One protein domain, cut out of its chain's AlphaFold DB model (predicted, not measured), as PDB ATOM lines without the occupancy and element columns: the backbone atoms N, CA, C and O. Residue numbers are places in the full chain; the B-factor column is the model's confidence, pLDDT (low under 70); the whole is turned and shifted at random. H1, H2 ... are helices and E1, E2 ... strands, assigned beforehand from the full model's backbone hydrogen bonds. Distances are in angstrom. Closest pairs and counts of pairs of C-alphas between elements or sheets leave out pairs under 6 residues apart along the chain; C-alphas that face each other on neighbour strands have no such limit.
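AT A GLANCE: This is residues 49 to 203 and 241 to 258 of the 258 residues of the protein "Hypothetical protein" of Symbiodinium sp. CCMP2592 (UniProt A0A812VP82). A small, strongly twisted sheet of four strands runs through a body made largely of loops: H2 and H7 cover one face at different places, H5 stands up at the end of E4, and H4 only grazes the sheet. Two long unnamed stretches, residues 59 to 82 and 102 to 135, loop round this framework, while H1 and H3 lie off the sheet. The printed part has 173 residues, in the order H1 H2 E1 H3 E2 E3 H4 E4 H5 H6 H7; the class is mixed, with under half of the residues in named elements. The sheet is mixed, in the order E1 E4 E2 E3. The whole is compact and rounded, with a radius of gyration of the C-alphas of 15.5 A and spans of 42 by 40 by 29 A.

HOW THE PARTS SIT: Start at inner strand E4, residues 184 to 191, which bends by 61 degrees at residue 188. Its residues 184 to 187 pair antiparallel with E1, residues 98 to 101, where N 98 and O 187 are 2.8 A apart. Its residues 187 to 191 pair parallel with E2, residues 148 to 152, with N 150 and O 188 2.8 A apart. E2 forms a hairpin with edge strand E3, residues 162 to 166, with N 151 and O 163 2.7 A apart. H2, residues 83 to 92, H5, residues 192 to 197, and H7, residues 247 to 257, make two layers with the sheet, helices on one face of it. H7 runs across the strands over E1 and E4, at a height over the sheet of 9.7 A; look at the C-alphas of Ile 99 and Ala 254, the closest of E1 and H7, 6.3 A apart. H2 runs across the strands at a height of 10.3 A. H3, residues 136 to 140, is close to but not clearly touching H4, residues 168 to 176; their closest C-alphas, Trp 139 and Lys 173, are 7.2 A apart. Every O i to N i+4 pair is within hydrogen-bond range in H1, residues 53 to 58, H2, H3, H4, H5 and H7; H6, residues 241 to 244, is too short for one.

IN THESE COORDINATES: Find C-alpha 53 at (-36.100, -28.051, 12.527), where H1 begins. E4 runs 19.7 A from C-alpha 184 at (-43.321, -49.894, 13.314). H2 is 14.2 A long; H7 runs 15.1 A to C-alpha 257 at (-52.826, -47.327, 16.221).

THE WHOLE: Residues 204 to 240 are not printed, and C-alphas 203 and 241 are 26.5 A apart across the cut. The links H1 to H2 and E1 to H3 are long. Look for pLDDT under 70 at residues 58 to 78 and 108 to 141, among others.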
ATOM      1  N   ASN A  49     -32.062 -36.582  20.894       55.28
ATOM      2  CA  ASN A  49     -32.463 -35.233  20.572       55.28
ATOM      3  C   ASN A  49     -33.735 -35.344  19.719       55.28
ATOM      4  O   ASN A  49     -33.670 -35.929  18.633       55.28
ATOM      5  N   THR A  50     -34.874 -34.810  20.171       56.94
ATOM      6  CA  THR A  50     -35.959 -34.454  19.246       56.94
ATOM      7  C   THR A  50     -35.292 -33.671  18.119       56.94
ATOM      8  O   THR A  50     -34.548 -32.738  18.437       56.94
ATOM      9  N   PRO A  51     -35.425 -34.080  16.846       60.56
ATOM     10  CA  PRO A  51     -34.778 -33.349  15.770       60.56
ATOM     11  C   PRO A  51     -35.197 -31.886  15.888       60.56
ATOM     12  O   PRO A  51     -36.382 -31.582  16.017       60.56
ATOM     13  N   ASP A  52     -34.220 -30.985  15.920       70.69
ATOM     14  CA  ASP A  52     -34.505 -29.588  15.642       70.69
ATOM     15  C   ASP A  52     -35.033 -29.474  14.200       70.69
ATOM     16  O   ASP A  52     -35.009 -30.435  13.419       70.69
ATOM     17  N   PHE A  53     -35.555 -28.299  13.857       71.19
ATOM     18  CA  PHE A  53     -36.100 -28.051  12.527       71.19
ATOM     19  C   PHE A  53     -35.104 -28.433  11.420       71.19
ATOM     20  O   PHE A  53     -35.482 -29.070  10.439       71.19
ATOM     21  N   GLU A  54     -33.823 -28.113  11.615       69.19
ATOM     22  CA  GLU A  54     -32.761 -28.388  10.655       69.19
ATOM     23  C   GLU A  54     -32.542 -29.896  10.454       69.19
ATOM     24  O   GLU A  54     -32.473 -30.361   9.319       69.19
ATOM     25  N   ARG A  55     -32.508 -30.696  11.524       68.94
ATOM     26  CA  ARG A  55     -32.379 -32.160  11.437       68.94
ATOM     27  C   ARG A  55     -33.614 -32.825  10.849       68.94
ATOM     28  O   ARG A  55     -33.477 -33.800  10.113       68.94
ATOM     29  N   TRP A  56     -34.810 -32.330  11.172       73.69
ATOM     30  CA  TRP A  56     -36.046 -32.815  10.555       73.69
ATOM     31  C   TRP A  56     -36.041 -32.520   9.052       73.69
ATOM     32  O   TRP A  56     -36.301 -33.414   8.251       73.69
ATOM     33  N   LEU A  57     -35.631 -31.314   8.661       70.25
ATOM     34  CA  LEU A  57     -35.501 -30.915   7.265       70.25
ATOM     35  C   LEU A  57     -34.451 -31.754   6.520       70.25
ATOM     36  O   LEU A  57     -34.728 -32.295   5.453       70.25
ATOM     37  N   GLN A  58     -33.265 -31.930   7.106       67.44
ATOM     38  CA  GLN A  58     -32.174 -32.727   6.534       67.44
ATOM     39  C   GLN A  58     -32.489 -34.230   6.456       67.44
ATOM     40  O   GLN A  58     -31.765 -34.971   5.786       67.44
ATOM     41  N   SER A  59     -33.540 -34.697   7.140       65.94
ATOM     42  CA  SER A  59     -33.965 -36.097   7.072       65.94
ATOM     43  C   SER A  59     -34.552 -36.478   5.712       65.94
ATOM     44  O   SER A  59     -34.443 -37.640   5.322       65.94
ATOM     45  N   PHE A  60     -35.073 -35.496   4.972       68.94
ATOM     46  CA  PHE A  60     -35.504 -35.650   3.591       68.94
ATOM     47  C   PHE A  60     -34.260 -35.695   2.693       68.94
ATOM     48  O   PHE A  60     -33.680 -34.676   2.333       68.94
ATOM     49  N   HIS A  61     -33.773 -36.897   2.377       56.16
ATOM     50  CA  HIS A  61     -32.394 -37.124   1.900       56.16
ATOM     51  C   HIS A  61     -32.169 -36.738   0.426       56.16
ATOM     52  O   HIS A  61     -31.047 -36.728  -0.071       56.16
ATOM     53  N   SER A  62     -33.240 -36.368  -0.264       53.22
ATOM     54  CA  SER A  62     -33.312 -36.156  -1.713       53.22
ATOM     55  C   SER A  62     -33.440 -34.689  -2.118       53.22
ATOM     56  O   SER A  62     -33.832 -34.378  -3.239       53.22
ATOM     57  N   VAL A  63     -33.051 -33.775  -1.222       49.16
ATOM     58  CA  VAL A  63     -32.848 -32.360  -1.573       49.16
ATOM     59  C   VAL A  63     -31.858 -32.217  -2.731       49.16
ATOM     60  O   VAL A  63     -32.024 -31.332  -3.556       49.16
ATOM     61  N   LYS A  64     -30.868 -33.116  -2.802       47.38
ATOM     62  CA  LYS A  64     -29.745 -33.021  -3.737       47.38
ATOM     63  C   LYS A  64     -29.824 -33.944  -4.945       47.38
ATOM     64  O   LYS A  64     -29.092 -33.725  -5.876       47.38
ATOM     65  N   GLN A  65     -30.621 -35.014  -4.935       53.81
ATOM     66  CA  GLN A  65     -30.683 -35.934  -6.080       53.81
ATOM     67  C   GLN A  65     -32.088 -36.516  -6.237       53.81
ATOM     68  O   GLN A  65     -32.714 -36.882  -5.233       53.81
ATOM     69  N   PRO A  66     -32.595 -36.628  -7.476       56.97
ATOM     70  CA  PRO A  66     -33.914 -37.171  -7.727       56.97
ATOM     71  C   PRO A  66     -33.932 -38.705  -7.598       56.97
ATOM     72  O   PRO A  66     -32.947 -39.408  -7.824       56.97
ATOM     73  N   TRP A  67     -35.090 -39.248  -7.234       64.62
ATOM     74  CA  TRP A  67     -35.326 -40.675  -7.039       64.62
ATOM     75  C   TRP A  67     -35.537 -41.381  -8.359       64.62
ATOM     76  O   TRP A  67     -36.587 -41.199  -8.961       64.62
ATOM     77  N   GLN A  68     -34.635 -42.268  -8.761       64.12
ATOM     78  CA  GLN A  68     -34.874 -43.113  -9.929       64.12
ATOM     79  C   GLN A  68     -35.922 -44.194  -9.622       64.12
ATOM     80  O   GLN A  68     -35.726 -45.086  -8.778       64.12
ATOM     81  N   LEU A  69     -37.051 -44.142 -10.331       63.78
ATOM     82  CA  LEU A  69     -37.988 -45.259 -10.350       63.78
ATOM     83  C   LEU A  69     -37.380 -46.392 -11.193       63.78
ATOM     84  O   LEU A  69     -36.597 -46.151 -12.099       63.78
ATOM     85  N   ALA A  70     -37.630 -47.655 -10.826       55.25
ATOM     86  CA  ALA A  70     -37.011 -48.759 -11.560       55.25
ATOM     87  C   ALA A  70     -37.684 -48.889 -12.937       55.25
ATOM     88  O   ALA A  70     -38.894 -48.685 -13.036       55.25
ATOM     89  N   SER A  71     -36.910 -49.289 -13.949       51.81
ATOM     90  CA  SER A  71     -37.286 -49.383 -15.372       51.81
ATOM     91  C   SER A  71     -38.457 -50.319 -15.710       51.81
ATOM     92  O   SER A  71     -38.852 -50.445 -16.862       51.81
ATOM     93  N   SER A  72     -39.034 -51.013 -14.731       51.03
ATOM     94  CA  SER A  72     -40.222 -51.851 -14.923       51.03
ATOM     95  C   SER A  72     -41.540 -51.142 -14.587       51.03
ATOM     96  O   SER A  72     -42.595 -51.651 -14.960       51.03
ATOM     97  N   ASP A  73     -41.502 -49.970 -13.940       48.00
ATOM     98  CA  ASP A  73     -42.661 -49.064 -13.822       48.00
ATOM     99  C   ASP A  73     -42.747 -48.058 -14.987       48.00
ATOM    100  O   ASP A  73     -43.811 -47.480 -15.215       48.00
ATOM    101  N   MET A  74     -41.636 -47.819 -15.693       48.75
ATOM    102  CA  MET A  74     -41.442 -46.727 -16.657       48.75
ATOM    103  C   MET A  74     -40.472 -47.164 -17.763       48.75
ATOM    104  O   MET A  74     -39.468 -47.799 -17.471       48.75
ATOM    105  N   GLU A  75     -40.744 -46.798 -19.019       45.34
ATOM    106  CA  GLU A  75     -39.974 -47.237 -20.200       45.34
ATOM    107  C   GLU A  75     -38.535 -46.681 -20.287       45.34
ATOM    108  O   GLU A  75     -37.770 -47.147 -21.133       45.34
ATOM    109  N   SER A  76     -38.138 -45.714 -19.444       53.41
ATOM    110  CA  SER A  76     -36.815 -45.075 -19.505       53.41
ATOM    111  C   SER A  76     -36.052 -45.106 -18.177       53.41
ATOM    112  O   SER A  76     -36.606 -44.878 -17.099       53.41
ATOM    113  N   ASP A  77     -34.733 -45.301 -18.275       58.22
ATOM    114  CA  ASP A  77     -33.765 -45.170 -17.170       58.22
ATOM    115  C   ASP A  77     -33.608 -43.711 -16.673       58.22
ATOM    116  O   ASP A  77     -32.838 -43.441 -15.752       58.22
ATOM    117  N   GLU A  78     -34.343 -42.776 -17.276       62.94
ATOM    118  CA  GLU A  78     -34.322 -41.334 -17.009       62.94
ATOM    119  C   GLU A  78     -35.520 -40.881 -16.164       62.94
ATOM    120  O   GLU A  78     -35.694 -39.694 -15.935       62.94
ATOM    121  N   SER A  79     -36.383 -41.796 -15.713       72.44
ATOM    122  CA  SER A  79     -37.563 -41.445 -14.916       72.44
ATOM    123  C   SER A  79     -37.223 -41.261 -13.438       72.44
ATOM    124  O   SER A  79     -36.801 -42.206 -12.758       72.44
ATOM    125  N   CYS A  80     -37.487 -40.071 -12.895       75.50
ATOM    126  CA  CYS A  80     -37.263 -39.785 -11.487       75.50
ATOM    127  C   CYS A  80     -38.334 -38.934 -10.796       75.50
ATOM    128  O   CYS A  80     -39.171 -38.310 -11.436       75.50
ATOM    129  N   VAL A  81     -38.310 -38.929  -9.460       78.81
ATOM    130  CA  VAL A  81     -39.199 -38.146  -8.584       78.81
ATOM    131  C   VAL A  81     -38.361 -37.258  -7.669       78.81
ATOM    132  O   VAL A  81     -37.366 -37.713  -7.114       78.81
ATOM    133  N   ARG A  82     -38.746 -35.997  -7.461       78.88
ATOM    134  CA  ARG A  82     -38.015 -35.076  -6.573       78.88
ATOM    135  C   ARG A  82     -38.743 -34.882  -5.254       78.88
ATOM    136  O   ARG A  82     -39.970 -34.890  -5.193       78.88
ATOM    137  N   ILE A  83     -37.979 -34.662  -4.187       78.62
ATOM    138  CA  ILE A  83     -38.548 -34.530  -2.842       78.62
ATOM    139  C   ILE A  83     -39.446 -33.311  -2.693       78.62
ATOM    140  O   ILE A  83     -40.461 -33.383  -2.012       78.62
ATOM    141  N   HIS A  84     -39.114 -32.209  -3.366       78.62
ATOM    142  CA  HIS A  84     -39.938 -31.007  -3.331       78.62
ATOM    143  C   HIS A  84     -41.283 -31.240  -4.015       78.62
ATOM    144  O   HIS A  84     -42.300 -30.812  -3.483       78.62
ATOM    145  N   ASP A  85     -41.306 -31.978  -5.130       84.31
ATOM    146  CA  ASP A  85     -42.544 -32.324  -5.828       84.31
ATOM    147  C   ASP A  85     -43.426 -33.202  -4.907       84.31
ATOM    148  O   ASP A  85     -44.639 -33.002  -4.824       84.31
ATOM    149  N   ILE A  86     -42.815 -34.104  -4.123       86.88
ATOM    150  CA  ILE A  86     -43.521 -34.877  -3.087       86.88
ATOM    151  C   ILE A  86     -44.051 -33.974  -1.962       86.88
ATOM    152  O   ILE A  86     -45.214 -34.093  -1.581       86.88
ATOM    153  N   VAL A  87     -43.225 -33.085  -1.404       86.06
ATOM    154  CA  VAL A  87     -43.639 -32.204  -0.301       86.06
ATOM    155  C   VAL A  87     -44.747 -31.257  -0.759       86.06
ATOM    156  O   VAL A  87     -45.749 -31.130  -0.064       86.06
ATOM    157  N   GLU A  88     -44.645 -30.659  -1.946       87.50
ATOM    158  CA  GLU A  88     -45.718 -29.852  -2.534       87.50
ATOM    159  C   GLU A  88     -47.018 -30.646  -2.681       87.50
ATOM    160  O   GLU A  88     -48.094 -30.134  -2.364       87.50
ATOM    161  N   LEU A  89     -46.941 -31.902  -3.132       90.50
ATOM    162  CA  LEU A  89     -48.108 -32.776  -3.209       90.50
ATOM    163  C   LEU A  89     -48.728 -33.011  -1.821       90.50
ATOM    164  O   LEU A  89     -49.947 -32.912  -1.672       90.50
ATOM    165  N   LEU A  90     -47.904 -33.276  -0.802       90.19
ATOM    166  CA  LEU A  90     -48.351 -33.472   0.582       90.19
ATOM    167  C   LEU A  90     -48.944 -32.192   1.192       90.19
ATOM    168  O   LEU A  90     -49.891 -32.278   1.969       90.19
ATOM    169  N   LEU A  91     -48.457 -31.011   0.803       89.50
ATOM    170  CA  LEU A  91     -49.048 -29.727   1.191       89.50
ATOM    171  C   LEU A  91     -50.386 -29.469   0.482       89.50
ATOM    172  O   LEU A  91     -51.328 -28.986   1.101       89.50
ATOM    173  N   ARG A  92     -50.508 -29.804  -0.809       90.44
ATOM    174  CA  ARG A  92     -51.768 -29.645  -1.569       90.44
ATOM    175  C   ARG A  92     -52.848 -30.627  -1.130       90.44
ATOM    176  O   ARG A  92     -54.033 -30.337  -1.272       90.44
ATOM    177  N   SER A  93     -52.441 -31.775  -0.599       89.50
ATOM    178  CA  SER A  93     -53.323 -32.792  -0.042       89.50
ATOM    179  C   SER A  93     -52.894 -33.135   1.388       89.50
ATOM    180  O   SER A  93     -52.358 -34.235   1.598       89.50
ATOM    181  N   PRO A  94     -53.152 -32.230   2.360       84.88
ATOM    182  CA  PRO A  94     -52.768 -32.428   3.751       84.88
ATOM    183  C   PRO A  94     -53.276 -33.773   4.259       84.88
ATOM    184  O   PRO A  94     -54.465 -34.083   4.169       84.88
ATOM    185  N   ARG A  95     -52.347 -34.592   4.740       89.62
ATOM    186  CA  ARG A  95     -52.604 -35.912   5.307       89.62
ATOM    187  C   ARG A  95     -51.614 -36.151   6.426       89.62
ATOM    188  O   ARG A  95     -50.541 -35.552   6.438       89.62
ATOM    189  N   GLU A  96     -51.950 -37.060   7.321       92.75
ATOM    190  CA  GLU A  96     -51.065 -37.423   8.417       92.75
ATOM    191  C   GLU A  96     -50.265 -38.695   8.078       92.75
ATOM    192  O   GLU A  96     -50.743 -39.524   7.296       92.75
ATOM    193  N   PRO A  97     -49.059 -38.888   8.644       93.94
ATOM    194  CA  PRO A  97     -48.299 -40.124   8.455       93.94
ATOM    195  C   PRO A  97     -49.070 -41.338   8.971       93.94
ATOM    196  O   PRO A  97     -49.700 -41.245  10.010       93.94
ATOM    197  N   SER A  98     -49.013 -42.488   8.315       93.88
ATOM    198  CA  SER A  98     -49.532 -43.747   8.862       93.88
ATOM    199  C   SER A  98     -48.428 -44.509   9.584       93.88
ATOM    200  O   SER A  98     -47.266 -44.447   9.172       93.88
ATOM    201  N   ILE A  99     -48.777 -45.250  10.634       92.06
ATOM    202  CA  ILE A  99     -47.828 -46.110  11.337       92.06
ATOM    203  C   ILE A  99     -47.723 -47.442  10.592       92.06
ATOM    204  O   ILE A  99     -48.671 -48.219  10.525       92.06
ATOM    205  N   LEU A 100     -46.566 -47.691   9.976       89.94
ATOM    206  CA  LEU A 100     -46.341 -48.854   9.122       89.94
ATOM    207  C   LEU A 100     -45.402 -49.868   9.773       89.94
ATOM    208  O   LEU A 100     -44.374 -49.463  10.324       89.94
ATOM    209  N   PRO A 101     -45.679 -51.178   9.650       88.25
ATOM    210  CA  PRO A 101     -44.729 -52.207  10.042       88.25
ATOM    211  C   PRO A 101     -43.496 -52.169   9.132       88.25
ATOM    212  O   PRO A 101     -43.597 -52.179   7.903       88.25
ATOM    213  N   LEU A 102     -42.304 -52.203   9.730       84.50
ATOM    214  CA  LEU A 102     -41.026 -52.235   9.008       84.50
ATOM    215  C   LEU A 102     -40.894 -53.437   8.067       84.50
ATOM    216  O   LEU A 102     -40.172 -53.355   7.073       84.50
ATOM    217  N   ALA A 103     -41.588 -54.535   8.375       81.75
ATOM    218  CA  ALA A 103     -41.628 -55.738   7.552       81.75
ATOM    219  C   ALA A 103     -42.376 -55.537   6.220       81.75
ATOM    220  O   ALA A 103     -42.099 -56.245   5.258       81.75
ATOM    221  N   GLU A 104     -43.286 -54.561   6.131       86.19
ATOM    222  CA  GLU A 104     -44.005 -54.247   4.888       86.19
ATOM    223  C   GLU A 104     -43.292 -53.183   4.037       86.19
ATOM    224  O   GLU A 104     -43.806 -52.800   2.985       86.19
ATOM    225  N   LEU A 105     -42.114 -52.712   4.466       83.69
ATOM    226  CA  LEU A 105     -41.356 -51.637   3.826       83.69
ATOM    227  C   LEU A 105     -40.088 -52.147   3.135       83.69
ATOM    228  O   LEU A 105     -39.131 -52.600   3.774       83.69
ATOM    229  N   CYS A 106     -40.041 -51.953   1.819       78.94
ATOM    230  CA  CYS A 106     -38.843 -52.165   1.013       78.94
ATOM    231  C   CYS A 106     -38.007 -50.887   0.949       78.94
ATOM    232  O   CYS A 106     -38.448 -49.885   0.383       78.94
ATOM    233  N   HIS A 107     -36.785 -50.931   1.476       71.38
ATOM    234  CA  HIS A 107     -35.746 -49.947   1.170       71.38
ATOM    235  C   HIS A 107     -34.928 -50.455  -0.034       71.38
ATOM    236  O   HIS A 107     -34.329 -51.525   0.013       71.38
ATOM    237  N   LYS A 108     -34.939 -49.734  -1.157       60.28
ATOM    238  CA  LYS A 108     -34.175 -50.107  -2.363       60.28
ATOM    239  C   LYS A 108     -32.696 -49.692  -2.209       60.28
ATOM    240  O   LYS A 108     -32.453 -48.650  -1.591       60.28
ATOM    241  N   PRO A 109     -31.717 -50.381  -2.834       51.91
ATOM    242  CA  PRO A 109     -30.436 -49.750  -3.152       51.91
ATOM    243  C   PRO A 109     -30.672 -48.608  -4.154       51.91
ATOM    244  O   PRO A 109     -31.273 -48.808  -5.212       51.91
ATOM    245  N   MET A 110     -30.236 -47.391  -3.828       46.53
ATOM    246  CA  MET A 110     -30.612 -46.208  -4.619       46.53
ATOM    247  C   MET A 110     -29.903 -46.074  -5.972       46.53
ATOM    248  O   MET A 110     -30.334 -45.234  -6.746       46.53
ATOM    249  N   HIS A 111     -28.891 -46.883  -6.318       41.16
ATOM    250  CA  HIS A 111     -28.083 -46.605  -7.524       41.16
ATOM    251  C   HIS A 111     -27.556 -47.809  -8.324       41.16
ATOM    252  O   HIS A 111     -26.811 -47.610  -9.280       41.16
ATOM    253  N   GLN A 112     -27.903 -49.060  -8.008       41.62
ATOM    254  CA  GLN A 112     -27.308 -50.179  -8.751       41.62
ATOM    255  C   GLN A 112     -28.146 -50.578  -9.968       41.62
ATOM    256  O   GLN A 112     -29.113 -51.336  -9.871       41.62
ATOM    257  N   ARG A 113     -27.723 -50.081 -11.142       39.97
ATOM    258  CA  ARG A 113     -28.059 -50.670 -12.447       39.97
ATOM    259  C   ARG A 113     -27.848 -52.187 -12.374       39.97
ATOM    260  O   ARG A 113     -26.776 -52.642 -11.988       39.97
ATOM    261  N   GLY A 114     -28.868 -52.958 -12.739       41.59
ATOM    262  CA  GLY A 114     -28.795 -54.421 -12.818       41.59
ATOM    263  C   GLY A 114     -29.118 -55.176 -11.529       41.59
ATOM    264  O   GLY A 114     -29.290 -56.389 -11.595       41.59
ATOM    265  N   ASN A 115     -29.282 -54.495 -10.390       42.12
ATOM    266  CA  ASN A 115     -29.731 -55.148  -9.167       42.12
ATOM    267  C   ASN A 115     -31.240 -54.926  -9.010       42.12
ATOM    268  O   ASN A 115     -31.709 -53.833  -8.689       42.12
ATOM    269  N   THR A 116     -32.021 -55.961  -9.305       43.81
ATOM    270  CA  THR A 116     -33.490 -55.904  -9.321       43.81
ATOM    271  C   THR A 116     -34.091 -55.677  -7.940       43.81
ATOM    272  O   THR A 116     -35.299 -55.522  -7.856       43.81
ATOM    273  N   GLY A 117     -33.291 -55.674  -6.864       43.81
ATOM    274  CA  GLY A 117     -33.768 -55.635  -5.479       43.81
ATOM    275  C   GLY A 117     -34.485 -56.920  -5.045       43.81
ATOM    276  O   GLY A 117     -34.980 -56.974  -3.925       43.81
ATOM    277  N   LEU A 118     -34.530 -57.943  -5.910       42.44
ATOM    278  CA  LEU A 118     -35.101 -59.261  -5.616       42.44
ATOM    279  C   LEU A 118     -34.153 -60.133  -4.781       42.44
ATOM    280  O   LEU A 118     -34.605 -61.080  -4.144       42.44
ATOM    281  N   GLU A 119     -32.851 -59.839  -4.796       44.97
ATOM    282  CA  GLU A 119     -31.828 -60.710  -4.202       44.97
ATOM    283  C   GLU A 119     -31.562 -60.428  -2.720       44.97
ATOM    284  O   GLU A 119     -30.934 -61.252  -2.059       44.97
ATOM    285  N   ASP A 120     -32.082 -59.330  -2.158       45.78
ATOM    286  CA  ASP A 120     -31.983 -59.111  -0.715       45.78
ATOM    287  C   ASP A 120     -33.124 -58.262  -0.126       45.78
ATOM    288  O   ASP A 120     -33.022 -57.034  -0.025       45.78
ATOM    289  N   PRO A 121     -34.219 -58.905   0.316       45.56
ATOM    290  CA  PRO A 121     -35.307 -58.223   1.010       45.56
ATOM    291  C   PRO A 121     -34.943 -57.759   2.436       45.56
ATOM    292  O   PRO A 121     -35.777 -57.128   3.090       45.56
ATOM    293  N   THR A 122     -33.749 -58.077   2.961       46.16
ATOM    294  CA  THR A 122     -33.543 -58.159   4.418       46.16
ATOM    295  C   THR A 122     -32.217 -57.665   5.003       46.16
ATOM    296  O   THR A 122     -32.177 -57.548   6.225       46.16
ATOM    297  N   GLY A 123     -31.165 -57.304   4.255       48.94
ATOM    298  CA  GLY A 123     -29.980 -56.796   4.966       48.94
ATOM    299  C   GLY A 123     -28.779 -56.236   4.209       48.94
ATOM    300  O   GLY A 123     -28.187 -55.287   4.718       48.94
ATOM    301  N   SER A 124     -28.371 -56.763   3.055       53.19
ATOM    302  CA  SER A 124     -27.006 -56.528   2.530       53.19
ATOM    303  C   SER A 124     -26.662 -55.066   2.307       53.19
ATOM    304  O   SER A 124     -25.535 -54.679   2.581       53.19
ATOM    305  N   TYR A 125     -27.621 -54.239   1.891       59.34
ATOM    306  CA  TYR A 125     -27.364 -52.811   1.709       59.34
ATOM    307  C   TYR A 125     -27.197 -52.063   3.036       59.34
ATOM    308  O   TYR A 125     -26.339 -51.196   3.157       59.34
ATOM    309  N   CYS A 126     -27.993 -52.401   4.053       61.47
ATOM    310  CA  CYS A 126     -27.806 -51.818   5.380       61.47
ATOM    311  C   CYS A 126     -26.476 -52.285   6.005       61.47
ATOM    312  O   CYS A 126     -25.891 -51.563   6.801       61.47
ATOM    313  N   HIS A 127     -25.978 -53.455   5.598       59.62
ATOM    314  CA  HIS A 127     -24.697 -54.032   6.006       59.62
ATOM    315  C   HIS A 127     -23.521 -53.693   5.072       59.62
ATOM    316  O   HIS A 127     -22.475 -54.333   5.175       59.62
ATOM    317  N   ASP A 128     -23.665 -52.725   4.161       61.12
ATOM    318  CA  ASP A 128     -22.560 -52.290   3.305       61.12
ATOM    319  C   ASP A 128     -21.444 -51.660   4.179       61.12
ATOM    320  O   ASP A 128     -21.715 -50.724   4.938       61.12
ATOM    321  N   PRO A 129     -20.186 -52.140   4.124       54.25
ATOM    322  CA  PRO A 129     -19.077 -51.569   4.893       54.25
ATOM    323  C   PRO A 129     -18.816 -50.088   4.584       54.25
ATOM    324  O   PRO A 129     -18.331 -49.348   5.438       54.25
ATOM    325  N   GLU A 130     -19.160 -49.612   3.382       55.69
ATOM    326  CA  GLU A 130     -19.077 -48.185   3.048       55.69
ATOM    327  C   GLU A 130     -20.174 -47.376   3.762       55.69
ATOM    328  O   GLU A 130     -19.986 -46.195   4.065       55.69
ATOM    329  N   PHE A 131     -21.287 -48.016   4.134       53.50
ATOM    330  CA  PHE A 131     -22.332 -47.443   4.987       53.50
ATOM    331  C   PHE A 131     -21.899 -47.289   6.443       53.50
ATOM    332  O   PHE A 131     -22.333 -46.341   7.102       53.50
ATOM    333  N   GLU A 132     -21.018 -48.164   6.940       46.28
ATOM    334  CA  GLU A 132     -20.425 -48.046   8.282       46.28
ATOM    335  C   GLU A 132     -19.581 -46.768   8.430       46.28
ATOM    336  O   GLU A 132     -19.342 -46.310   9.546       46.28
ATOM    337  N   THR A 133     -19.190 -46.133   7.313       48.06
ATOM    338  CA  THR A 133     -18.501 -44.832   7.307       48.06
ATOM    339  C   THR A 133     -19.440 -43.621   7.311       48.06
ATOM    340  O   THR A 133     -18.964 -42.480   7.315       48.06
ATOM    341  N   MET A 134     -20.771 -43.818   7.332       53.00
ATOM    342  CA  MET A 134     -21.700 -42.708   7.548       53.00
ATOM    343  C   MET A 134     -21.306 -41.967   8.821       53.00
ATOM    344  O   MET A 134     -21.164 -42.568   9.883       53.00
ATOM    345  N   ARG A 135     -21.129 -40.645   8.692       52.19
ATOM    346  CA  ARG A 135     -20.740 -39.779   9.801       52.19
ATOM    347  C   ARG A 135     -21.584 -40.109  11.036       52.19
ATOM    348  O   ARG A 135     -22.814 -40.192  10.979       52.19
ATOM    349  N   GLU A 136     -20.885 -40.312  12.145       56.25
ATOM    350  CA  GLU A 136     -21.419 -40.742  13.439       56.25
ATOM    351  C   GLU A 136     -22.595 -39.859  13.916       56.25
ATOM    352  O   GLU A 136     -23.484 -40.314  14.632       56.25
ATOM    353  N   ASP A 137     -22.649 -38.604  13.458       54.38
ATOM    354  CA  ASP A 137     -23.716 -37.636  13.721       54.38
ATOM    355  C   ASP A 137     -25.079 -38.045  13.126       54.38
ATOM    356  O   ASP A 137     -26.084 -38.047  13.840       54.38
ATOM    357  N   ARG A 138     -25.131 -38.451  11.852       54.47
ATOM    358  CA  ARG A 138     -26.357 -38.905  11.170       54.47
ATOM    359  C   ARG A 138     -26.802 -40.272  11.674       54.47
ATOM    360  O   ARG A 138     -27.999 -40.523  11.785       54.47
ATOM    361  N   TRP A 139     -25.839 -41.122  12.021       58.47
ATOM    362  CA  TRP A 139     -26.074 -42.433  12.621       58.47
ATOM    363  C   TRP A 139     -26.731 -42.325  14.004       58.47
ATOM    364  O   TRP A 139     -27.721 -43.002  14.283       58.47
ATOM    365  N   ASN A 140     -26.237 -41.416  14.850       59.97
ATOM    366  CA  ASN A 140     -26.770 -41.167  16.192       59.97
ATOM    367  C   ASN A 140     -28.086 -40.365  16.198       59.97
ATOM    368  O   ASN A 140     -28.767 -40.309  17.225       59.97
ATOM    369  N   ALA A 141     -28.457 -39.753  15.071       62.41
ATOM    370  CA  ALA A 141     -29.686 -38.976  14.909       62.41
ATOM    371  C   ALA A 141     -30.871 -39.781  14.334       62.41
ATOM    372  O   ALA A 141     -31.937 -39.205  14.111       62.41
ATOM    373  N   ALA A 142     -30.724 -41.092  14.097       71.81
ATOM    374  CA  ALA A 142     -31.797 -41.941  13.575       71.81
ATOM    375  C   ALA A 142     -32.959 -42.073  14.583       71.81
ATOM    376  O   ALA A 142     -32.979 -42.935  15.455       71.81
ATOM    377  N   CYS A 143     -33.935 -41.179  14.455       78.19
ATOM    378  CA  CYS A 143     -35.098 -41.075  15.326       78.19
ATOM    379  C   CYS A 143     -36.297 -41.808  14.699       78.19
ATOM    380  O   CYS A 143     -36.731 -41.397  13.623       78.19
ATOM    381  N   PRO A 144     -36.879 -42.847  15.336       78.62
ATOM    382  CA  PRO A 144     -38.023 -43.578  14.775       78.62
ATOM    383  C   PRO A 144     -39.280 -42.713  14.627       78.62
ATOM    384  O   PRO A 144     -40.175 -43.070  13.877       78.62
ATOM    385  N   LEU A 145     -39.328 -41.555  15.290       83.94
ATOM    386  CA  LEU A 145     -40.437 -40.601  15.237       83.94
ATOM    387  C   LEU A 145     -40.299 -39.547  14.131       83.94
ATOM    388  O   LEU A 145     -41.069 -38.595  14.106       83.94
ATOM    389  N   VAL A 146     -39.328 -39.675  13.228       84.50
ATOM    390  CA  VAL A 146     -39.302 -38.849  12.014       84.50
ATOM    391  C   VAL A 146     -40.041 -39.607  10.918       84.50
ATOM    392  O   VAL A 146     -39.659 -40.746  10.633       84.50
ATOM    393  N   PRO A 147     -41.076 -39.022  10.293       89.12
ATOM    394  CA  PRO A 147     -41.810 -39.710   9.247       89.12
ATOM    395  C   PRO A 147     -40.928 -39.934   8.018       89.12
ATOM    396  O   PRO A 147     -40.005 -39.173   7.728       89.12
ATOM    397  N   GLY A 148     -41.140 -41.047   7.324       89.62
ATOM    398  CA  GLY A 148     -40.586 -41.278   5.988       89.62
ATOM    399  C   GLY A 148     -41.626 -41.017   4.917       89.62
ATOM    400  O   GLY A 148     -42.749 -40.609   5.216       89.62
ATOM    401  N   ILE A 149     -41.274 -41.312   3.671       90.50
ATOM    402  CA  ILE A 149     -42.231 -41.321   2.564       90.50
ATOM    403  C   ILE A 149     -42.223 -42.716   1.955       90.50
ATOM    404  O   ILE A 149     -41.169 -43.314   1.735       90.50
ATOM    405  N   ALA A 150     -43.413 -43.253   1.726       91.00
ATOM    406  CA  ALA A 150     -43.622 -44.555   1.132       91.00
ATOM    407  C   ALA A 150     -44.695 -44.494   0.047       91.00
ATOM    408  O   ALA A 150     -45.518 -43.585  -0.023       91.00
ATOM    409  N   ALA A 151     -44.662 -45.508  -0.798       90.06
ATOM    410  CA  ALA A 151     -45.522 -45.712  -1.936       90.06
ATOM    411  C   ALA A 151     -46.356 -46.979  -1.746       90.06
ATOM    412  O   ALA A 151     -45.779 -48.047  -1.536       90.06
ATOM    413  N   ASP A 152     -47.677 -46.875  -1.884       92.50
ATOM    414  CA  ASP A 152     -48.589 -48.020  -1.989       92.50
ATOM    415  C   ASP A 152     -49.001 -48.232  -3.457       92.50
ATOM    416  O   ASP A 152     -49.379 -47.296  -4.170       92.50
ATOM    417  N   GLY A 153     -48.912 -49.476  -3.928       83.00
ATOM    418  CA  GLY A 153     -49.258 -49.867  -5.298       83.00
ATOM    419  C   GLY A 153     -48.222 -49.528  -6.381       83.00
ATOM    420  O   GLY A 153     -48.466 -49.824  -7.554       83.00
ATOM    421  N   ALA A 154     -47.077 -48.936  -6.028       80.19
ATOM    422  CA  ALA A 154     -45.919 -48.858  -6.924       80.19
ATOM    423  C   ALA A 154     -45.239 -50.230  -7.037       80.19
ATOM    424  O   ALA A 154     -45.297 -51.019  -6.089       80.19
ATOM    425  N   LEU A 155     -44.570 -50.524  -8.158       74.00
ATOM    426  CA  LEU A 155     -43.827 -51.775  -8.252       74.00
ATOM    427  C   LEU A 155     -42.747 -51.799  -7.179       74.00
ATOM    428  O   LEU A 155     -41.920 -50.887  -7.056       74.00
ATOM    429  N   ASN A 156     -42.780 -52.872  -6.402       73.25
ATOM    430  CA  ASN A 156     -41.898 -53.073  -5.282       73.25
ATOM    431  C   ASN A 156     -41.025 -54.306  -5.532       73.25
ATOM    432  O   ASN A 156     -41.551 -55.421  -5.547       73.25
ATOM    433  N   PRO A 157     -39.706 -54.134  -5.702       67.94
ATOM    434  CA  PRO A 157     -38.822 -55.256  -5.972       67.94
ATOM    435  C   PRO A 157     -38.741 -56.262  -4.821       67.94
ATOM    436  O   PRO A 157     -38.502 -57.436  -5.067       67.94
ATOM    437  N   CYS A 158     -39.001 -55.844  -3.580       72.19
ATOM    438  CA  CYS A 158     -38.973 -56.755  -2.438       72.19
ATOM    439  C   CYS A 158     -40.254 -57.607  -2.306       72.19
ATOM    440  O   CYS A 158     -40.362 -58.395  -1.370       72.19
ATOM    441  N   GLY A 159     -41.273 -57.404  -3.154       73.75
ATOM    442  CA  GLY A 159     -42.560 -58.111  -3.060       73.75
ATOM    443  C   GLY A 159     -43.414 -57.765  -1.829       73.75
ATOM    444  O   GLY A 159     -44.457 -58.382  -1.618       73.75
ATOM    445  N   VAL A 160     -42.998 -56.783  -1.024       83.06
ATOM    446  CA  VAL A 160     -43.767 -56.260   0.117       83.06
ATOM    447  C   VAL A 160     -44.695 -55.125  -0.322       83.06
ATOM    448  O   VAL A 160     -44.576 -54.598  -1.430       83.06
ATOM    449  N   ARG A 161     -45.640 -54.737   0.535       87.56
ATOM    450  CA  ARG A 161     -46.692 -53.781   0.172       87.56
ATOM    451  C   ARG A 161     -46.157 -52.389  -0.162       87.56
ATOM    452  O   ARG A 161     -46.532 -51.825  -1.185       87.56
ATOM    453  N   TYR A 162     -45.279 -51.851   0.682       88.94
ATOM    454  CA  TYR A 162     -44.845 -50.465   0.579       88.94
ATOM    455  C   TYR A 162     -43.427 -50.352   0.038       88.94
ATOM    456  O   TYR A 162     -42.480 -50.972   0.538       88.94
ATOM    457  N   ARG A 163     -43.262 -49.498  -0.969       85.31
ATOM    458  CA  ARG A 163     -41.952 -49.104  -1.482       85.31
ATOM    459  C   ARG A 163     -41.527 -47.799  -0.828       85.31
ATOM    460  O   ARG A 163     -42.242 -46.809  -0.896       85.31
ATOM    461  N   MET A 164     -40.362 -47.778  -0.200       84.88
ATOM    462  CA  MET A 164     -39.843 -46.561   0.413       84.88
ATOM    463  C   MET A 164     -39.387 -45.565  -0.654       84.88
ATOM    464  O   MET A 164     -38.660 -45.931  -1.581       84.88
ATOM    465  N   LEU A 165     -39.812 -44.316  -0.489       81.69
ATOM    466  CA  LEU A 165     -39.445 -43.165  -1.307       81.69
ATOM    467  C   LEU A 165     -38.637 -42.123  -0.540       81.69
ATOM    468  O   LEU A 165     -38.252 -41.153  -1.156       81.69
ATOM    469  N   ASP A 166     -38.461 -42.237   0.779       83.56
ATOM    470  CA  ASP A 166     -37.516 -41.433   1.565       83.56
ATOM    471  C   ASP A 166     -37.298 -42.064   2.952       83.56
ATOM    472  O   ASP A 166     -38.153 -42.803   3.451       83.56
ATOM    473  N   GLY A 167     -36.146 -41.794   3.576       81.12
ATOM    474  CA  GLY A 167     -35.812 -42.284   4.919       81.12
ATOM    475  C   GLY A 167     -34.933 -43.541   4.966       81.12
ATOM    476  O   GLY A 167     -34.759 -44.122   6.039       81.12
ATOM    477  N   ARG A 168     -34.334 -43.954   3.838       79.62
ATOM    478  CA  ARG A 168     -33.569 -45.215   3.704       79.62
ATOM    479  C   ARG A 168     -32.527 -45.432   4.814       79.62
ATOM    480  O   ARG A 168     -32.504 -46.491   5.432       79.62
ATOM    481  N   HIS A 169     -31.701 -44.421   5.105       76.19
ATOM    482  CA  HIS A 169     -30.598 -44.518   6.073       76.19
ATOM    483  C   HIS A 169     -31.121 -44.719   7.488       76.19
ATOM    484  O   HIS A 169     -30.644 -45.584   8.219       76.19
ATOM    485  N   ARG A 170     -32.152 -43.947   7.841       79.75
ATOM    486  CA  ARG A 170     -32.828 -44.053   9.126       79.75
ATOM    487  C   ARG A 170     -33.395 -45.455   9.303       79.75
ATOM    488  O   ARG A 170     -33.142 -46.075  10.326       79.75
ATOM    489  N   ILE A 171     -34.111 -45.980   8.310       81.12
ATOM    490  CA  ILE A 171     -34.718 -47.308   8.432       81.12
ATOM    491  C   ILE A 171     -33.675 -48.424   8.476       81.12
ATOM    492  O   ILE A 171     -33.833 -49.339   9.278       81.12
ATOM    493  N   CYS A 172     -32.597 -48.342   7.691       77.12
ATOM    494  CA  CYS A 172     -31.489 -49.291   7.810       77.12
ATOM    495  C   CYS A 172     -30.938 -49.329   9.238       77.12
ATOM    496  O   CYS A 172     -30.812 -50.405   9.817       77.12
ATOM    497  N   LYS A 173     -30.716 -48.161   9.850       76.44
ATOM    498  CA  LYS A 173     -30.279 -48.076  11.244       76.44
ATOM    499  C   LYS A 173     -31.282 -48.722  12.205       76.44
ATOM    500  O   LYS A 173     -30.876 -49.535  13.029       76.44
ATOM    501  N   LEU A 174     -32.574 -48.409  12.079       78.31
ATOM    502  CA  LEU A 174     -33.619 -48.987  12.937       78.31
ATOM    503  C   LEU A 174     -33.716 -50.515  12.805       78.31
ATOM    504  O   LEU A 174     -33.991 -51.186  13.793       78.31
ATOM    505  N   LYS A 175     -33.481 -51.060  11.605       75.88
ATOM    506  CA  LYS A 175     -33.484 -52.509  11.354       75.88
ATOM    507  C   LYS A 175     -32.231 -53.210  11.891       75.88
ATOM    508  O   LYS A 175     -32.332 -54.332  12.372       75.88
ATOM    509  N   MET A 176     -31.062 -52.572  11.801       71.81
ATOM    510  CA  MET A 176     -29.790 -53.154  12.251       71.81
ATOM    511  C   MET A 176     -29.582 -53.064  13.762       71.81
ATOM    512  O   MET A 176     -28.893 -53.900  14.347       71.81
ATOM    513  N   ASP A 177     -30.116 -52.023  14.395       69.25
ATOM    514  CA  ASP A 177     -29.923 -51.796  15.818       69.25
ATOM    515  C   ASP A 177     -30.852 -52.701  16.637       69.25
ATOM    516  O   ASP A 177     -31.987 -52.355  16.973       69.25
ATOM    517  N   SER A 178     -30.341 -53.887  16.975       59.88
ATOM    518  CA  SER A 178     -31.042 -54.895  17.778       59.88
ATOM    519  C   SER A 178     -31.475 -54.387  19.160       59.88
ATOM    520  O   SER A 178     -32.350 -54.992  19.785       59.88
ATOM    521  N   MET A 179     -30.915 -53.265  19.635       58.06
ATOM    522  CA  MET A 179     -31.325 -52.631  20.887       58.06
ATOM    523  C   MET A 179     -32.578 -51.766  20.735       58.06
ATOM    524  O   MET A 179     -33.286 -51.572  21.721       58.06
ATOM    525  N   MET A 180     -32.870 -51.249  19.536       63.69
ATOM    526  CA  MET A 180     -33.997 -50.334  19.331       63.69
ATOM    527  C   MET A 180     -35.349 -51.055  19.305       63.69
ATOM    528  O   MET A 180     -36.351 -50.429  19.631       63.69
ATOM    529  N   LYS A 181     -35.387 -52.353  18.953       71.06
ATOM    530  CA  LYS A 181     -36.608 -53.191  18.899       71.06
ATOM    531  C   LYS A 181     -37.802 -52.525  18.189       71.06
ATOM    532  O   LYS A 181     -38.957 -52.803  18.494       71.06
ATOM    533  N   VAL A 182     -37.533 -51.639  17.232       76.06
ATOM    534  CA  VAL A 182     -38.578 -50.911  16.511       76.06
ATOM    535  C   VAL A 182     -39.172 -51.840  15.462       76.06
ATOM    536  O   VAL A 182     -38.455 -52.358  14.612       76.06
ATOM    537  N   THR A 183     -40.484 -52.050  15.515       81.62
ATOM    538  CA  THR A 183     -41.224 -52.873  14.544       81.62
ATOM    539  C   THR A 183     -42.102 -52.038  13.619       81.62
ATOM    540  O   THR A 183     -42.426 -52.493  12.525       81.62
ATOM    541  N   HIS A 184     -42.434 -50.811  14.024       88.12
ATOM    542  CA  HIS A 184     -43.321 -49.894  13.314       88.12
ATOM    543  C   HIS A 184     -42.739 -48.484  13.280       88.12
ATOM    544  O   HIS A 184     -41.960 -48.120  14.153       88.12
ATOM    545  N   VAL A 185     -43.105 -47.692  12.276       88.38
ATOM    546  CA  VAL A 185     -42.586 -46.331  12.076       88.38
ATOM    547  C   VAL A 185     -43.553 -45.491  11.236       88.38
ATOM    548  O   VAL A 185     -44.264 -46.040  10.394       88.38
ATOM    549  N   PRO A 186     -43.572 -44.161  11.418       92.44
ATOM    550  CA  PRO A 186     -44.456 -43.265  10.689       92.44
ATOM    551  C   PRO A 186     -44.002 -43.031   9.242       92.44
ATOM    552  O   PRO A 186     -42.820 -42.805   8.967       92.44
ATOM    553  N   PHE A 187     -44.958 -43.022   8.314       93.44
ATOM    554  CA  PHE A 187     -44.737 -42.765   6.891       93.44
ATOM    555  C   PHE A 187     -45.874 -41.968   6.260       93.44
ATOM    556  O   PHE A 187     -47.039 -42.325   6.393       93.44
ATOM    557  N   PHE A 188     -45.544 -40.942   5.481       94.50
ATOM    558  CA  PHE A 188     -46.480 -40.404   4.502       94.50
ATOM    559  C   PHE A 188     -46.631 -41.398   3.354       94.50
ATOM    560  O   PHE A 188     -45.637 -41.806   2.752       94.50
ATOM    561  N   ILE A 189     -47.870 -41.784   3.052       94.62
ATOM    562  CA  ILE A 189     -48.168 -42.748   1.993       94.62
ATOM    563  C   ILE A 189     -48.689 -42.007   0.765       94.62
ATOM    564  O   ILE A 189     -49.679 -41.270   0.836       94.62
ATOM    565  N   LEU A 190     -48.026 -42.248  -0.361       93.25
ATOM    566  CA  LEU A 190     -48.490 -41.877  -1.688       93.25
ATOM    567  C   LEU A 190     -49.056 -43.106  -2.392       93.25
ATOM    568  O   LEU A 190     -48.471 -44.188  -2.335       93.25
ATOM    569  N   ASN A 191     -50.181 -42.953  -3.077       92.62
ATOM    570  CA  ASN A 191     -50.706 -44.014  -3.930       92.62
ATOM    571  C   ASN A 191     -50.001 -44.031  -5.297       92.62
ATOM    572  O   ASN A 191     -49.305 -43.089  -5.683       92.62
ATOM    573  N   LYS A 192     -50.218 -45.098  -6.070       86.56
ATOM    574  CA  LYS A 192     -49.652 -45.247  -7.417       86.56
ATOM    575  C   LYS A 192     -49.885 -44.025  -8.318       86.56
ATOM    576  O   LYS A 192     -48.948 -43.569  -8.960       86.56
ATOM    577  N   THR A 193     -51.107 -43.498  -8.377       89.75
ATOM    578  CA  THR A 193     -51.455 -42.358  -9.243       89.75
ATOM    579  C   THR A 193     -50.677 -41.106  -8.858       89.75
ATOM    580  O   THR A 193     -50.161 -40.407  -9.725       89.75
ATOM    581  N   GLU A 194     -50.561 -40.848  -7.558       92.00
ATOM    582  CA  GLU A 194     -49.793 -39.733  -7.012       92.00
ATOM    583  C   GLU A 194     -48.325 -39.831  -7.408       92.00
ATOM    584  O   GLU A 194     -47.781 -38.883  -7.958       92.00
ATOM    585  N   ILE A 195     -47.705 -40.993  -7.224       86.50
ATOM    586  CA  ILE A 195     -46.291 -41.196  -7.560       86.50
ATOM    587  C   ILE A 195     -46.059 -40.995  -9.049       86.50
ATOM    588  O   ILE A 195     -45.147 -40.267  -9.422       86.50
ATOM    589  N   LEU A 196     -46.907 -41.595  -9.892       83.12
ATOM    590  CA  LEU A 196     -46.812 -41.465 -11.344       83.12
ATOM    591  C   LEU A 196     -46.960 -40.010 -11.804       83.12
ATOM    592  O   LEU A 196     -46.326 -39.622 -12.779       83.12
ATOM    593  N   SER A 197     -47.745 -39.194 -11.091       87.81
ATOM    594  CA  SER A 197     -47.883 -37.762 -11.390       87.81
ATOM    595  C   SER A 197     -46.632 -36.935 -11.077       87.81
ATOM    596  O   SER A 197     -46.495 -35.832 -11.599       87.81
ATOM    597  N   LEU A 198     -45.725 -37.461 -10.246       85.12
ATOM    598  CA  LEU A 198     -44.475 -36.802  -9.861       85.12
ATOM    599  C   LEU A 198     -43.284 -37.226 -10.728       85.12
ATOM    600  O   LEU A 198     -42.186 -36.701 -10.547       85.12
ATOM    601  N   VAL A 199     -43.471 -38.199 -11.624       82.56
ATOM    602  CA  VAL A 199     -42.386 -38.717 -12.455       82.56
ATOM    603  C   VAL A 199     -42.039 -37.721 -13.549       82.56
ATOM    604  O   VAL A 199     -42.900 -37.278 -14.307       82.56
ATOM    605  N   THR A 200     -40.757 -37.397 -13.643       76.19
ATOM    606  CA  THR A 200     -40.173 -36.552 -14.682       76.19
ATOM    607  C   THR A 200     -39.016 -37.279 -15.359       76.19
ATOM    608  O   THR A 200     -38.357 -38.100 -14.731       76.19
ATOM    609  N   ASN A 201     -38.757 -36.956 -16.629       73.00
ATOM    610  CA  ASN A 201     -37.611 -37.478 -17.386       73.00
ATOM    611  C   ASN A 201     -36.369 -36.573 -17.294       73.00
ATOM    612  O   ASN A 201     -35.358 -36.837 -17.930       73.00
ATOM    613  N   ASN A 202     -36.459 -35.456 -16.567       72.06
ATOM    614  CA  ASN A 202     -35.381 -34.476 -16.467       72.06
ATOM    615  C   ASN A 202     -34.690 -34.581 -15.103       72.06
ATOM    616  O   ASN A 202     -34.982 -33.805 -14.189       72.06
ATOM    617  N   CYS A 203     -33.837 -35.595 -14.960       71.06
ATOM    618  CA  CYS A 203     -33.116 -35.883 -13.716       71.06
ATOM    619  C   CYS A 203     -31.769 -35.165 -13.597       71.06
ATOM    620  O   CYS A 203     -31.191 -35.186 -12.515       71.06
ATOM    621  N   PHE A 241     -48.946 -30.021   8.041       90.31
ATOM    622  CA  PHE A 241     -47.862 -30.941   7.693       90.31
ATOM    623  C   PHE A 241     -46.792 -31.022   8.789       90.31
ATOM    624  O   PHE A 241     -46.404 -32.114   9.214       90.31
ATOM    625  N   VAL A 242     -46.352 -29.867   9.295       89.69
ATOM    626  CA  VAL A 242     -45.346 -29.794  10.357       89.69
ATOM    627  C   VAL A 242     -45.881 -30.361  11.669       89.69
ATOM    628  O   VAL A 242     -45.184 -31.147  12.306       89.69
ATOM    629  N   ARG A 243     -47.118 -30.029  12.063       89.94
ATOM    630  CA  ARG A 243     -47.740 -30.569  13.286       89.94
ATOM    631  C   ARG A 243     -47.913 -32.083  13.229       89.94
ATOM    632  O   ARG A 243     -47.556 -32.756  14.188       89.94
ATOM    633  N   ALA A 244     -48.396 -32.611  12.106       91.06
ATOM    634  CA  ALA A 244     -48.565 -34.047  11.900       91.06
ATOM    635  C   ALA A 244     -47.226 -34.807  11.889       91.06
ATOM    636  O   ALA A 244     -47.198 -36.010  12.135       91.06
ATOM    637  N   SER A 245     -46.115 -34.108  11.633       89.12
ATOM    638  CA  SER A 245     -44.759 -34.667  11.640       89.12
ATOM    639  C   SER A 245     -44.044 -34.543  12.990       89.12
ATOM    640  O   SER A 245     -42.896 -34.975  13.106       89.12
ATOM    641  N   GLN A 246     -44.670 -33.928  14.000       87.00
ATOM    642  CA  GLN A 246     -44.032 -33.713  15.297       87.00
ATOM    643  C   GLN A 246     -43.816 -35.045  16.023       87.00
ATOM    644  O   GLN A 246     -44.768 -35.814  16.169       87.00
ATOM    645  N   PRO A 247     -42.619 -35.295  16.587       85.25
ATOM    646  CA  PRO A 247     -42.331 -36.549  17.275       85.25
ATOM    647  C   PRO A 247     -43.315 -36.889  18.395       85.25
ATOM    648  O   PRO A 247     -43.704 -38.041  18.533       85.25
ATOM    649  N   LYS A 248     -43.773 -35.888  19.155       83.88
ATOM    650  CA  LYS A 248     -44.780 -36.094  20.203       83.88
ATOM    651  C   LYS A 248     -46.117 -36.587  19.633       83.88
ATOM    652  O   LYS A 248     -46.675 -37.543  20.153       83.88
ATOM    653  N   VAL A 249     -46.587 -35.969  18.547       87.56
ATOM    654  CA  VAL A 249     -47.837 -36.354  17.869       87.56
ATOM    655  C   VAL A 249     -47.720 -37.767  17.304       87.56
ATOM    656  O   VAL A 249     -48.621 -38.580  17.461       87.56
ATOM    657  N   LEU A 250     -46.580 -38.090  16.690       87.50
ATOM    658  CA  LEU A 250     -46.335 -39.416  16.128       87.50
ATOM    659  C   LEU A 250     -46.197 -40.498  17.200       87.50
ATOM    660  O   LEU A 250     -46.597 -41.632  16.960       87.50
ATOM    661  N   GLN A 251     -45.678 -40.155  18.379       84.69
ATOM    662  CA  GLN A 251     -45.616 -41.074  19.509       84.69
ATOM    663  C   GLN A 251     -47.013 -41.370  20.059       84.69
ATOM    664  O   GLN A 251     -47.342 -42.534  20.261       84.69
ATOM    665  N   GLU A 252     -47.834 -40.336  20.269       85.94
ATOM    666  CA  GLU A 252     -49.227 -40.481  20.711       85.94
ATOM    667  C   GLU A 252     -50.018 -41.350  19.724       85.94
ATOM    668  O   GLU A 252     -50.642 -42.329  20.122       85.94
ATOM    669  N   ARG A 253     -49.892 -41.082  18.420       86.44
ATOM    670  CA  ARG A 253     -50.567 -41.873  17.383       86.44
ATOM    671  C   ARG A 253     -50.077 -43.306  17.281       86.44
ATOM    672  O   ARG A 253     -50.882 -44.203  17.069       86.44
ATOM    673  N   ALA A 254     -48.778 -43.539  17.439       83.56
ATOM    674  CA  ALA A 254     -48.261 -44.899  17.458       83.56
ATOM    675  C   ALA A 254     -48.883 -45.714  18.600       83.56
ATOM    676  O   ALA A 254     -49.197 -46.877  18.383       83.56
ATOM    677  N   VAL A 255     -49.117 -45.096  19.768       81.94
ATOM    678  CA  VAL A 255     -49.808 -45.728  20.909       81.94
ATOM    679  C   VAL A 255     -51.285 -45.990  20.617       81.94
ATOM    680  O   VAL A 255     -51.828 -46.976  21.093       81.94
ATOM    681  N   GLU A 256     -51.943 -45.135  19.837       83.19
ATOM    682  CA  GLU A 256     -53.356 -45.317  19.480       83.19
ATOM    683  C   GLU A 256     -53.586 -46.367  18.379       83.19
ATOM    684  O   GLU A 256     -54.617 -47.043  18.378       83.19
ATOM    685  N   GLU A 257     -52.667 -46.481  17.415       82.12
ATOM    686  CA  GLU A 257     -52.826 -47.327  16.221       82.12
ATOM    687  C   GLU A 257     -52.385 -48.785  16.410       82.12
ATOM    688  O   GLU A 257     -52.757 -49.632  15.590       82.12
ATOM    689  N   LEU A 258     -51.604 -49.088  17.452       78.56
ATOM    690  CA  LEU A 258     -50.970 -50.392  17.657       78.56
ATOM    691  C   LEU A 258     -51.387 -51.063  18.972       78.56
ATOM    692  O   LEU A 258     -51.677 -52.284  18.929       78.56
TER     693      LEU A 258